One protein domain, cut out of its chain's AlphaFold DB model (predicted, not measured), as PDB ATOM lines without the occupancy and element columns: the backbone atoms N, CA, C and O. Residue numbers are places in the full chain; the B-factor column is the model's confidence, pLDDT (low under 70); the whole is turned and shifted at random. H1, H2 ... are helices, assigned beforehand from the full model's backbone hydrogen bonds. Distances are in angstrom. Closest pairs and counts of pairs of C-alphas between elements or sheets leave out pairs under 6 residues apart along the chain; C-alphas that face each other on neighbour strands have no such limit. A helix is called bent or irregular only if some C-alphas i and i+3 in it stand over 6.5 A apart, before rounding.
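Overview. This is residues 2 to 61 of the 61 residues of the protein "ATPase" of Actinobacteria bacterium (UniProt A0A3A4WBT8). A long, thin helical hairpin: the long helix H1 makes one leg, and H2 and H3, nearly in line one after the other, fold back beside it as the second leg. The 60 printed residues hold three named helices, H1, H2, H3 in that order, and no named strand: all helix. The whole is loose, a rod of 50 by 17 by 8 A, with a radius of gyration of the C-alphas of 14.7 A.

Arrangement. H1, residues 2 to 28, has a kink of 26 degrees near residue 18. With residues 15 to 26 alone it touches H2, residues 30 to 41; the closest C-alphas, of Gly 22 and Ile 36, are 5.7 A apart. The two form a helical hairpin, opposite ways at a shallow tilt of 8 degrees. With residues 3 to 11 alone H1 touches H3, residues 44 to 59, opposite ways at a shallow tilt of 19 degrees; the closest C-alphas, of Pro 7 and Val 47, are 4.8 A apart. H2 and H3 meet only through their link. Every O i to N i+4 pair is within hydrogen-bond range in H3, against 21 of 23 in H1 and 6 of 8 in H2.

Along the chain. H1 runs 39.5 A from C-alpha 2 at (28.923, 3.636, 39.147) to C-alpha 28 at (-7.602, -11.252, 37.135). H2 is 17.9 A long and irregular: C-alphas 31 and 34 are 7.5 A apart. H3, 22.6 A long, ends with C-alpha 59 at (36.856, -2.273, 51.833).

Size, cuts and confidence. The two C-alphas farthest apart, of Glu 28 and Leu 61, are 50.1 A apart. Both links are tight, and the printed part has no cut. The mean pLDDT of the printed part is 96.4, and no printed residue is under 70.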
ATOM      1  N   LEU A   2      29.485   4.207  40.386       92.06
ATOM      2  CA  LEU A   2      28.923   3.636  39.147       92.06
ATOM      3  C   LEU A   2      28.439   2.176  39.286       92.06
ATOM      4  O   LEU A   2      27.401   1.818  38.736       92.06
ATOM      5  N   THR A   3      29.150   1.369  40.078       94.38
ATOM      6  CA  THR A   3      28.827  -0.038  40.378       94.38
ATOM      7  C   THR A   3      27.500  -0.235  41.106       94.38
ATOM      8  O   THR A   3      26.934  -1.315  41.025       94.38
ATOM      9  N   VAL A   4      26.979   0.793  41.777       96.06
ATOM     10  CA  VAL A   4      25.651   0.760  42.409       96.06
ATOM     11  C   VAL A   4      24.613   1.405  41.496       96.06
ATOM     12  O   VAL A   4      23.521   0.871  41.325       96.06
ATOM     13  N   ALA A   5      24.960   2.531  40.869       97.00
ATOM     14  CA  ALA A   5      24.022   3.317  40.074       97.00
ATOM     15  C   ALA A   5      23.504   2.567  38.833       97.00
ATOM     16  O   ALA A   5      22.297   2.564  38.593       97.00
ATOM     17  N   LEU A   6      24.382   1.911  38.062       96.94
ATOM     18  CA  LEU A   6      23.955   1.195  36.852       96.94
ATOM     19  C   LEU A   6      23.067  -0.016  37.176       96.94
ATOM     20  O   LEU A   6      21.990  -0.119  36.582       96.94
ATOM     21  N   PRO A   7      23.432  -0.905  38.123       97.12
ATOM     22  CA  PRO A   7      22.581  -2.042  38.460       97.12
ATOM     23  C   PRO A   7      21.270  -1.622  39.118       97.12
ATOM     24  O   PRO A   7      20.241  -2.229  38.831       97.12
ATOM     25  N   ALA A   8      21.267  -0.563  39.937       97.25
ATOM     26  CA  ALA A   8      20.038  -0.026  40.516       97.25
ATOM     27  C   ALA A   8      19.079   0.482  39.430       97.25
ATOM     28  O   ALA A   8      17.895   0.154  39.454       97.25
ATOM     29  N   TRP A   9      19.588   1.220  38.440       97.88
ATOM     30  CA  TRP A   9      18.763   1.711  37.337       97.88
ATOM     31  C   TRP A   9      18.218   0.574  36.462       97.88
ATOM     32  O   TRP A   9      17.027   0.552  36.147       97.88
ATOM     33  N   ALA A  10      19.053  -0.415  36.130       97.00
ATOM     34  CA  ALA A  10      18.626  -1.596  35.379       97.00
ATOM     35  C   ALA A  10      17.580  -2.429  36.147       97.00
ATOM     36  O   ALA A  10      16.591  -2.877  35.562       97.00
ATOM     37  N   THR A  11      17.768  -2.589  37.460       97.75
ATOM     38  CA  THR A  11      16.823  -3.280  38.352       97.75
ATOM     39  C   THR A  11      15.485  -2.555  38.373       97.75
ATOM     40  O   THR A  11      14.461  -3.177  38.100       97.75
ATOM     41  N   ALA A  12      15.491  -1.237  38.591       97.75
ATOM     42  CA  ALA A  12      14.282  -0.419  38.594       97.75
ATOM     43  C   ALA A  12      13.533  -0.492  37.254       97.75
ATOM     44  O   ALA A  12      12.310  -0.622  37.236       97.75
ATOM     45  N   TYR A  13      14.252  -0.467  36.127       98.19
ATOM     46  CA  TYR A  13      13.650  -0.607  34.799       98.19
ATOM     47  C   TYR A  13      12.933  -1.952  34.619       98.19
ATOM     48  O   TYR A  13      11.787  -1.993  34.163       98.19
ATOM     49  N   ALA A  14      13.585  -3.057  34.991       97.81
ATOM     50  CA  ALA A  14      12.991  -4.386  34.901       97.81
ATOM     51  C   ALA A  14      11.785  -4.526  35.845       97.81
ATOM     52  O   ALA A  14      10.713  -4.963  35.429       97.81
ATOM     53  N   GLN A  15      11.930  -4.077  37.091       97.94
ATOM     54  CA  GLN A  15      10.885  -4.114  38.110       97.94
ATOM     55  C   GLN A  15       9.672  -3.244  37.768       97.94
ATOM     56  O   GLN A  15       8.548  -3.634  38.079       97.94
ATOM     57  N   ALA A  16       9.855  -2.108  37.088       98.06
ATOM     58  CA  ALA A  16       8.741  -1.291  36.609       98.06
ATOM     59  C   ALA A  16       7.890  -2.046  35.573       98.06
ATOM     60  O   ALA A  16       6.660  -1.999  35.616       98.06
ATOM     61  N   LYS A  17       8.526  -2.789  34.661       98.00
ATOM     62  CA  LYS A  17       7.815  -3.606  33.665       98.00
ATOM     63  C   LYS A  17       7.126  -4.821  34.278       98.00
ATOM     64  O   LYS A  17       5.975  -5.096  33.951       98.00
ATOM     65  N   ILE A  18       7.811  -5.534  35.168       97.88
ATOM     66  CA  ILE A  18       7.250  -6.721  35.827       97.88
ATOM     67  C   ILE A  18       6.104  -6.315  36.756       97.88
ATOM     68  O   ILE A  18       5.041  -6.922  36.698       97.88
ATOM     69  N   GLY A  19       6.264  -5.244  37.536       97.12
ATOM     70  CA  GLY A  19       5.235  -4.755  38.451       97.12
ATOM     71  C   GLY A  19       3.973  -4.276  37.732       97.12
ATOM     72  O   GLY A  19       2.869  -4.612  38.150       97.12
ATOM     73  N   THR A  20       4.116  -3.552  36.617       97.50
ATOM     74  CA  THR A  20       2.959  -3.091  35.823       97.50
ATOM     75  C   THR A  20       2.195  -4.249  35.178       97.50
ATOM     76  O   THR A  20       0.973  -4.306  35.299       97.50
ATOM     77  N   ALA A  21       2.889  -5.212  34.561       97.19
ATOM     78  CA  ALA A  21       2.255  -6.417  34.015       97.19
ATOM     79  C   ALA A  21       1.657  -7.312  35.118       97.19
ATOM     80  O   ALA A  21       0.570  -7.878  34.970       97.19
ATOM     81  N   GLY A  22       2.360  -7.418  36.244       97.56
ATOM     82  CA  GLY A  22       1.972  -8.223  37.391       97.56
ATOM     83  C   GLY A  22       0.734  -7.691  38.098       97.56
ATOM     84  O   GLY A  22      -0.130  -8.486  38.443       97.56
ATOM     85  N   ALA A  23       0.587  -6.372  38.247       97.31
ATOM     86  CA  ALA A  23      -0.596  -5.764  38.855       97.31
ATOM     87  C   ALA A  23      -1.879  -6.071  38.063       97.31
ATOM     88  O   ALA A  23      -2.887  -6.446  38.658       97.31
ATOM     89  N   GLY A  24      -1.826  -5.979  36.728       96.75
ATOM     90  CA  GLY A  24      -2.953  -6.353  35.867       96.75
ATOM     91  C   GLY A  24      -3.271  -7.846  35.951       96.75
ATOM     92  O   GLY A  24      -4.420  -8.228  36.148       96.75
ATOM     93  N   THR A  25      -2.238  -8.691  35.902       97.44
ATOM     94  CA  THR A  25      -2.408 -10.149  36.001       97.44
ATOM     95  C   THR A  25      -2.981 -10.559  37.359       97.44
ATOM     96  O   THR A  25      -3.838 -11.434  37.428       97.44
ATOM     97  N   LEU A  26      -2.545  -9.916  38.444       97.56
ATOM     98  CA  LEU A  26      -3.008 -10.203  39.798       97.56
ATOM     99  C   LEU A  26      -4.475  -9.807  40.012       97.56
ATOM    100  O   LEU A  26      -5.168 -10.464  40.785       97.56
ATOM    101  N   ALA A  27      -4.950  -8.766  39.319       97.50
ATOM    102  CA  ALA A  27      -6.351  -8.357  39.363       97.50
ATOM    103  C   ALA A  27      -7.292  -9.421  38.768       97.50
ATOM    104  O   ALA A  27      -8.414  -9.575  39.244       97.50
ATOM    105  N   GLU A  28      -6.835 -10.165  37.758       97.88
ATOM    106  CA  GLU A  28      -7.602 -11.252  37.135       97.88
ATOM    107  C   GLU A  28      -7.359 -12.611  37.804       97.88
ATOM    108  O   GLU A  28      -8.265 -13.439  37.885       97.88
ATOM    109  N   ARG A  29      -6.124 -12.855  38.258       97.62
ATOM    110  CA  ARG A  29      -5.632 -14.157  38.723       97.62
ATOM    111  C   ARG A  29      -4.843 -14.013  40.029       97.62
ATOM    112  O   ARG A  29      -3.608 -14.052  40.016       97.62
ATOM    113  N   PRO A  30      -5.513 -13.845  41.181       97.19
ATOM    114  CA  PRO A  30      -4.836 -13.646  42.462       97.19
ATOM    115  C   PRO A  30      -3.938 -14.830  42.857       97.19
ATOM    116  O   PRO A  30      -2.960 -14.654  43.583       97.19
ATOM    117  N   GLU A  31      -4.214 -16.035  42.351       98.06
ATOM    118  CA  GLU A  31      -3.441 -17.243  42.633       98.06
ATOM    119  C   GLU A  31      -1.998 -17.192  42.106       98.06
ATOM    120  O   GLU A  31      -1.140 -17.921  42.606       98.06
ATOM    121  N   VAL A  32      -1.691 -16.315  41.139       98.00
ATOM    122  CA  VAL A  32      -0.330 -16.182  40.592       98.00
ATOM    123  C   VAL A  32       0.556 -15.198  41.365       98.00
ATOM    124  O   VAL A  32       1.695 -14.962  40.960       98.00
ATOM    125  N   ALA A  33       0.086 -14.646  42.491       97.44
ATOM    126  CA  ALA A  33       0.828 -13.667  43.295       97.44
ATOM    127  C   ALA A  33       2.265 -14.103  43.612       97.44
ATOM    128  O   ALA A  33       3.205 -13.334  43.423       97.44
ATOM    129  N   GLY A  34       2.450 -15.358  44.038       98.06
ATOM    130  CA  GLY A  34       3.774 -15.897  44.356       98.06
ATOM    131  C   GLY A  34       4.721 -15.910  43.152       98.06
ATOM    132  O   GLY A  34       5.896 -15.579  43.290       98.06
ATOM    133  N   MET A  35       4.204 -16.216  41.957       97.81
ATOM    134  CA  MET A  35       4.983 -16.173  40.716       97.81
ATOM    135  C   MET A  35       5.372 -14.736  40.354       97.81
ATOM    136  O   MET A  35       6.520 -14.495  39.997       97.81
ATOM    137  N   ILE A  36       4.451 -13.774  40.479       97.94
ATOM    138  CA  ILE A  36       4.743 -12.356  40.216       97.94
ATOM    139  C   ILE A  36       5.802 -11.826  41.190       97.94
ATOM    140  O   ILE A  36       6.733 -11.153  40.758       97.94
ATOM    141  N   ILE A  37       5.715 -12.176  42.478       97.25
ATOM    142  CA  ILE A  37       6.734 -11.821  43.479       97.25
ATOM    143  C   ILE A  37       8.091 -12.432  43.110       97.25
ATOM    144  O   ILE A  37       9.103 -11.734  43.145       97.25
ATOM    145  N   ALA A  38       8.123 -13.704  42.703       97.56
ATOM    146  CA  ALA A  38       9.357 -14.351  42.264       97.56
ATOM    147  C   ALA A  38       9.966 -13.643  41.041       97.56
ATOM    148  O   ALA A  38      11.164 -13.368  41.022       97.56
ATOM    149  N   LEU A  39       9.144 -13.280  40.050       97.06
ATOM    150  CA  LEU A  39       9.589 -12.507  38.889       97.06
ATOM    151  C   LEU A  39      10.111 -11.122  39.293       97.06
ATOM    152  O   LEU A  39      11.128 -10.685  38.761       97.06
ATOM    153  N   GLN A  40       9.470 -10.453  40.253       96.94
ATOM    154  CA  GLN A  40       9.894  -9.144  40.753       96.94
ATOM    155  C   GLN A  40      11.241  -9.204  41.492       96.94
ATOM    156  O   GLN A  40      12.021  -8.253  41.417       96.94
ATOM    157  N   ALA A  41      11.525 -10.318  42.171       96.75
ATOM    158  CA  ALA A  41      12.770 -10.544  42.901       96.75
ATOM    159  C   ALA A  41      13.959 -10.897  41.984       96.75
ATOM    160  O   ALA A  41      15.104 -10.633  42.345       96.75
ATOM    161  N   LEU A  42      13.723 -11.462  40.791       96.06
ATOM    162  CA  LEU A  42      14.799 -11.855  39.865       96.06
ATOM    163  C   LEU A  42      15.743 -10.690  39.495       96.06
ATOM    164  O   LEU A  42      16.958 -10.864  39.612       96.06
ATOM    165  N   PRO A  43      15.253  -9.496  39.093       96.81
ATOM    166  CA  PRO A  43      16.121  -8.350  38.833       96.81
ATOM    167  C   PRO A  43      16.915  -7.874  40.053       96.81
ATOM    168  O   PRO A  43      17.995  -7.310  39.884       96.81
ATOM    169  N   GLU A  44      16.415  -8.105  41.269       96.31
ATOM    170  CA  GLU A  44      17.016  -7.603  42.511       96.31
ATOM    171  C   GLU A  44      18.395  -8.221  42.789       96.31
ATOM    172  O   GLU A  44      19.263  -7.600  43.403       96.31
ATOM    173  N   ILE A  45      18.660  -9.401  42.221       95.25
ATOM    174  CA  ILE A  45      19.978 -10.042  42.264       95.25
ATOM    175  C   ILE A  45      21.046  -9.131  41.631       95.25
ATOM    176  O   ILE A  45      22.164  -9.052  42.138       95.25
ATOM    177  N   MET A  46      20.719  -8.383  40.569       94.81
ATOM    178  CA  MET A  46      21.684  -7.497  39.906       94.81
ATOM    179  C   MET A  46      22.123  -6.337  40.804       94.81
ATOM    180  O   MET A  46      23.318  -6.040  40.876       94.81
ATOM    181  N   VAL A  47      21.187  -5.678  41.498       97.06
ATOM    182  CA  VAL A  47      21.530  -4.564  42.398       97.06
ATOM    183  C   VAL A  47      22.292  -5.047  43.629       97.06
ATOM    184  O   VAL A  47      23.248  -4.387  44.035       97.06
ATOM    185  N   ILE A  48      21.959  -6.229  44.159       96.62
ATOM    186  CA  ILE A  48      22.706  -6.847  45.263       96.62
ATOM    187  C   ILE A  48      24.156  -7.108  44.842       96.62
ATOM    188  O   ILE A  48      25.078  -6.727  45.562       96.62
ATOM    189  N   LEU A  49      24.388  -7.686  43.659       96.25
ATOM    190  CA  LEU A  49      25.744  -7.917  43.151       96.25
ATOM    191  C   LEU A  49      26.511  -6.603  42.936       96.25
ATOM    192  O   LEU A  49      27.671  -6.497  43.331       96.25
ATOM    193  N   GLY A  50      25.862  -5.578  42.376       96.06
ATOM    194  CA  GLY A  50      26.454  -4.243  42.222       96.06
ATOM    195  C   GLY A  50      26.865  -3.608  43.552       96.06
ATOM    196  O   GLY A  50      27.945  -3.021  43.664       96.06
ATOM    197  N   PHE A  51      26.034  -3.782  44.582       96.38
ATOM    198  CA  PHE A  51      26.325  -3.341  45.941       96.38
ATOM    199  C   PHE A  51      27.501  -4.105  46.563       96.38
ATOM    200  O   PHE A  51      28.408  -3.472  47.099       96.38
ATOM    201  N   VAL A  52      27.542  -5.437  46.439       96.69
ATOM    202  CA  VAL A  52      28.661  -6.262  46.932       96.69
ATOM    203  C   VAL A  52      29.977  -5.844  46.278       96.69
ATOM    204  O   VAL A  52      30.972  -5.642  46.972       96.69
ATOM    205  N   ILE A  53      29.983  -5.630  44.961       96.31
ATOM    206  CA  ILE A  53      31.172  -5.159  44.239       96.31
ATOM    207  C   ILE A  53      31.590  -3.770  44.734       96.31
ATOM    208  O   ILE A  53      32.774  -3.519  44.943       96.31
ATOM    209  N   ALA A  54      30.637  -2.860  44.953       96.44
ATOM    210  CA  ALA A  54      30.935  -1.545  45.509       96.44
ATOM    211  C   ALA A  54      31.552  -1.633  46.912       96.44
ATOM    212  O   ALA A  54      32.505  -0.910  47.188       96.44
ATOM    213  N   ALA A  55      31.045  -2.529  47.765       96.12
ATOM    214  CA  ALA A  55      31.609  -2.778  49.084       96.12
ATOM    215  C   ALA A  55      33.051  -3.288  48.973       96.12
ATOM    216  O   ALA A  55      33.936  -2.686  49.566       96.12
ATOM    217  N   MET A  56      33.315  -4.297  48.132       96.19
ATOM    218  CA  MET A  56      34.669  -4.818  47.902       96.19
ATOM    219  C   MET A  56      35.645  -3.742  47.411       96.19
ATOM    220  O   MET A  56      36.790  -3.714  47.850       96.19
ATOM    221  N   ILE A  57      35.200  -2.838  46.532       95.75
ATOM    222  CA  ILE A  57      36.030  -1.723  46.052       95.75
ATOM    223  C   ILE A  57      36.387  -0.751  47.178       95.75
ATOM    224  O   ILE A  57      37.436  -0.135  47.121       95.75
ATOM    225  N   VAL A  58      35.510  -0.566  48.165       95.00
ATOM    226  CA  VAL A  58      35.739   0.374  49.271       95.00
ATOM    227  C   VAL A  58      36.505  -0.276  50.425       95.00
ATOM    228  O   VAL A  58      37.240   0.410  51.129       95.00
ATOM    229  N   THR A  59      36.300  -1.572  50.667       94.44
ATOM    230  CA  THR A  59      36.856  -2.273  51.833       94.44
ATOM    231  C   THR A  59      38.122  -3.067  51.540       94.44
ATOM    232  O   THR A  59      38.851  -3.380  52.477       94.44
ATOM    233  N   THR A  60      38.347  -3.464  50.287       90.50
ATOM    234  CA  THR A  60      39.376  -4.454  49.927       90.50
ATOM    235  C   THR A  60      40.352  -3.951  48.869       90.50
ATOM    236  O   THR A  60      41.528  -4.308  48.940       90.50
ATOM    237  N   LEU A  61      39.884  -3.170  47.892       71.81
ATOM    238  CA  LEU A  61      40.757  -2.428  46.973       71.81
ATOM    239  C   LEU A  61      41.075  -1.038  47.527       71.81
ATOM    240  O   LEU A  61      42.163  -0.535  47.171       71.81
TER     241      LEU A  61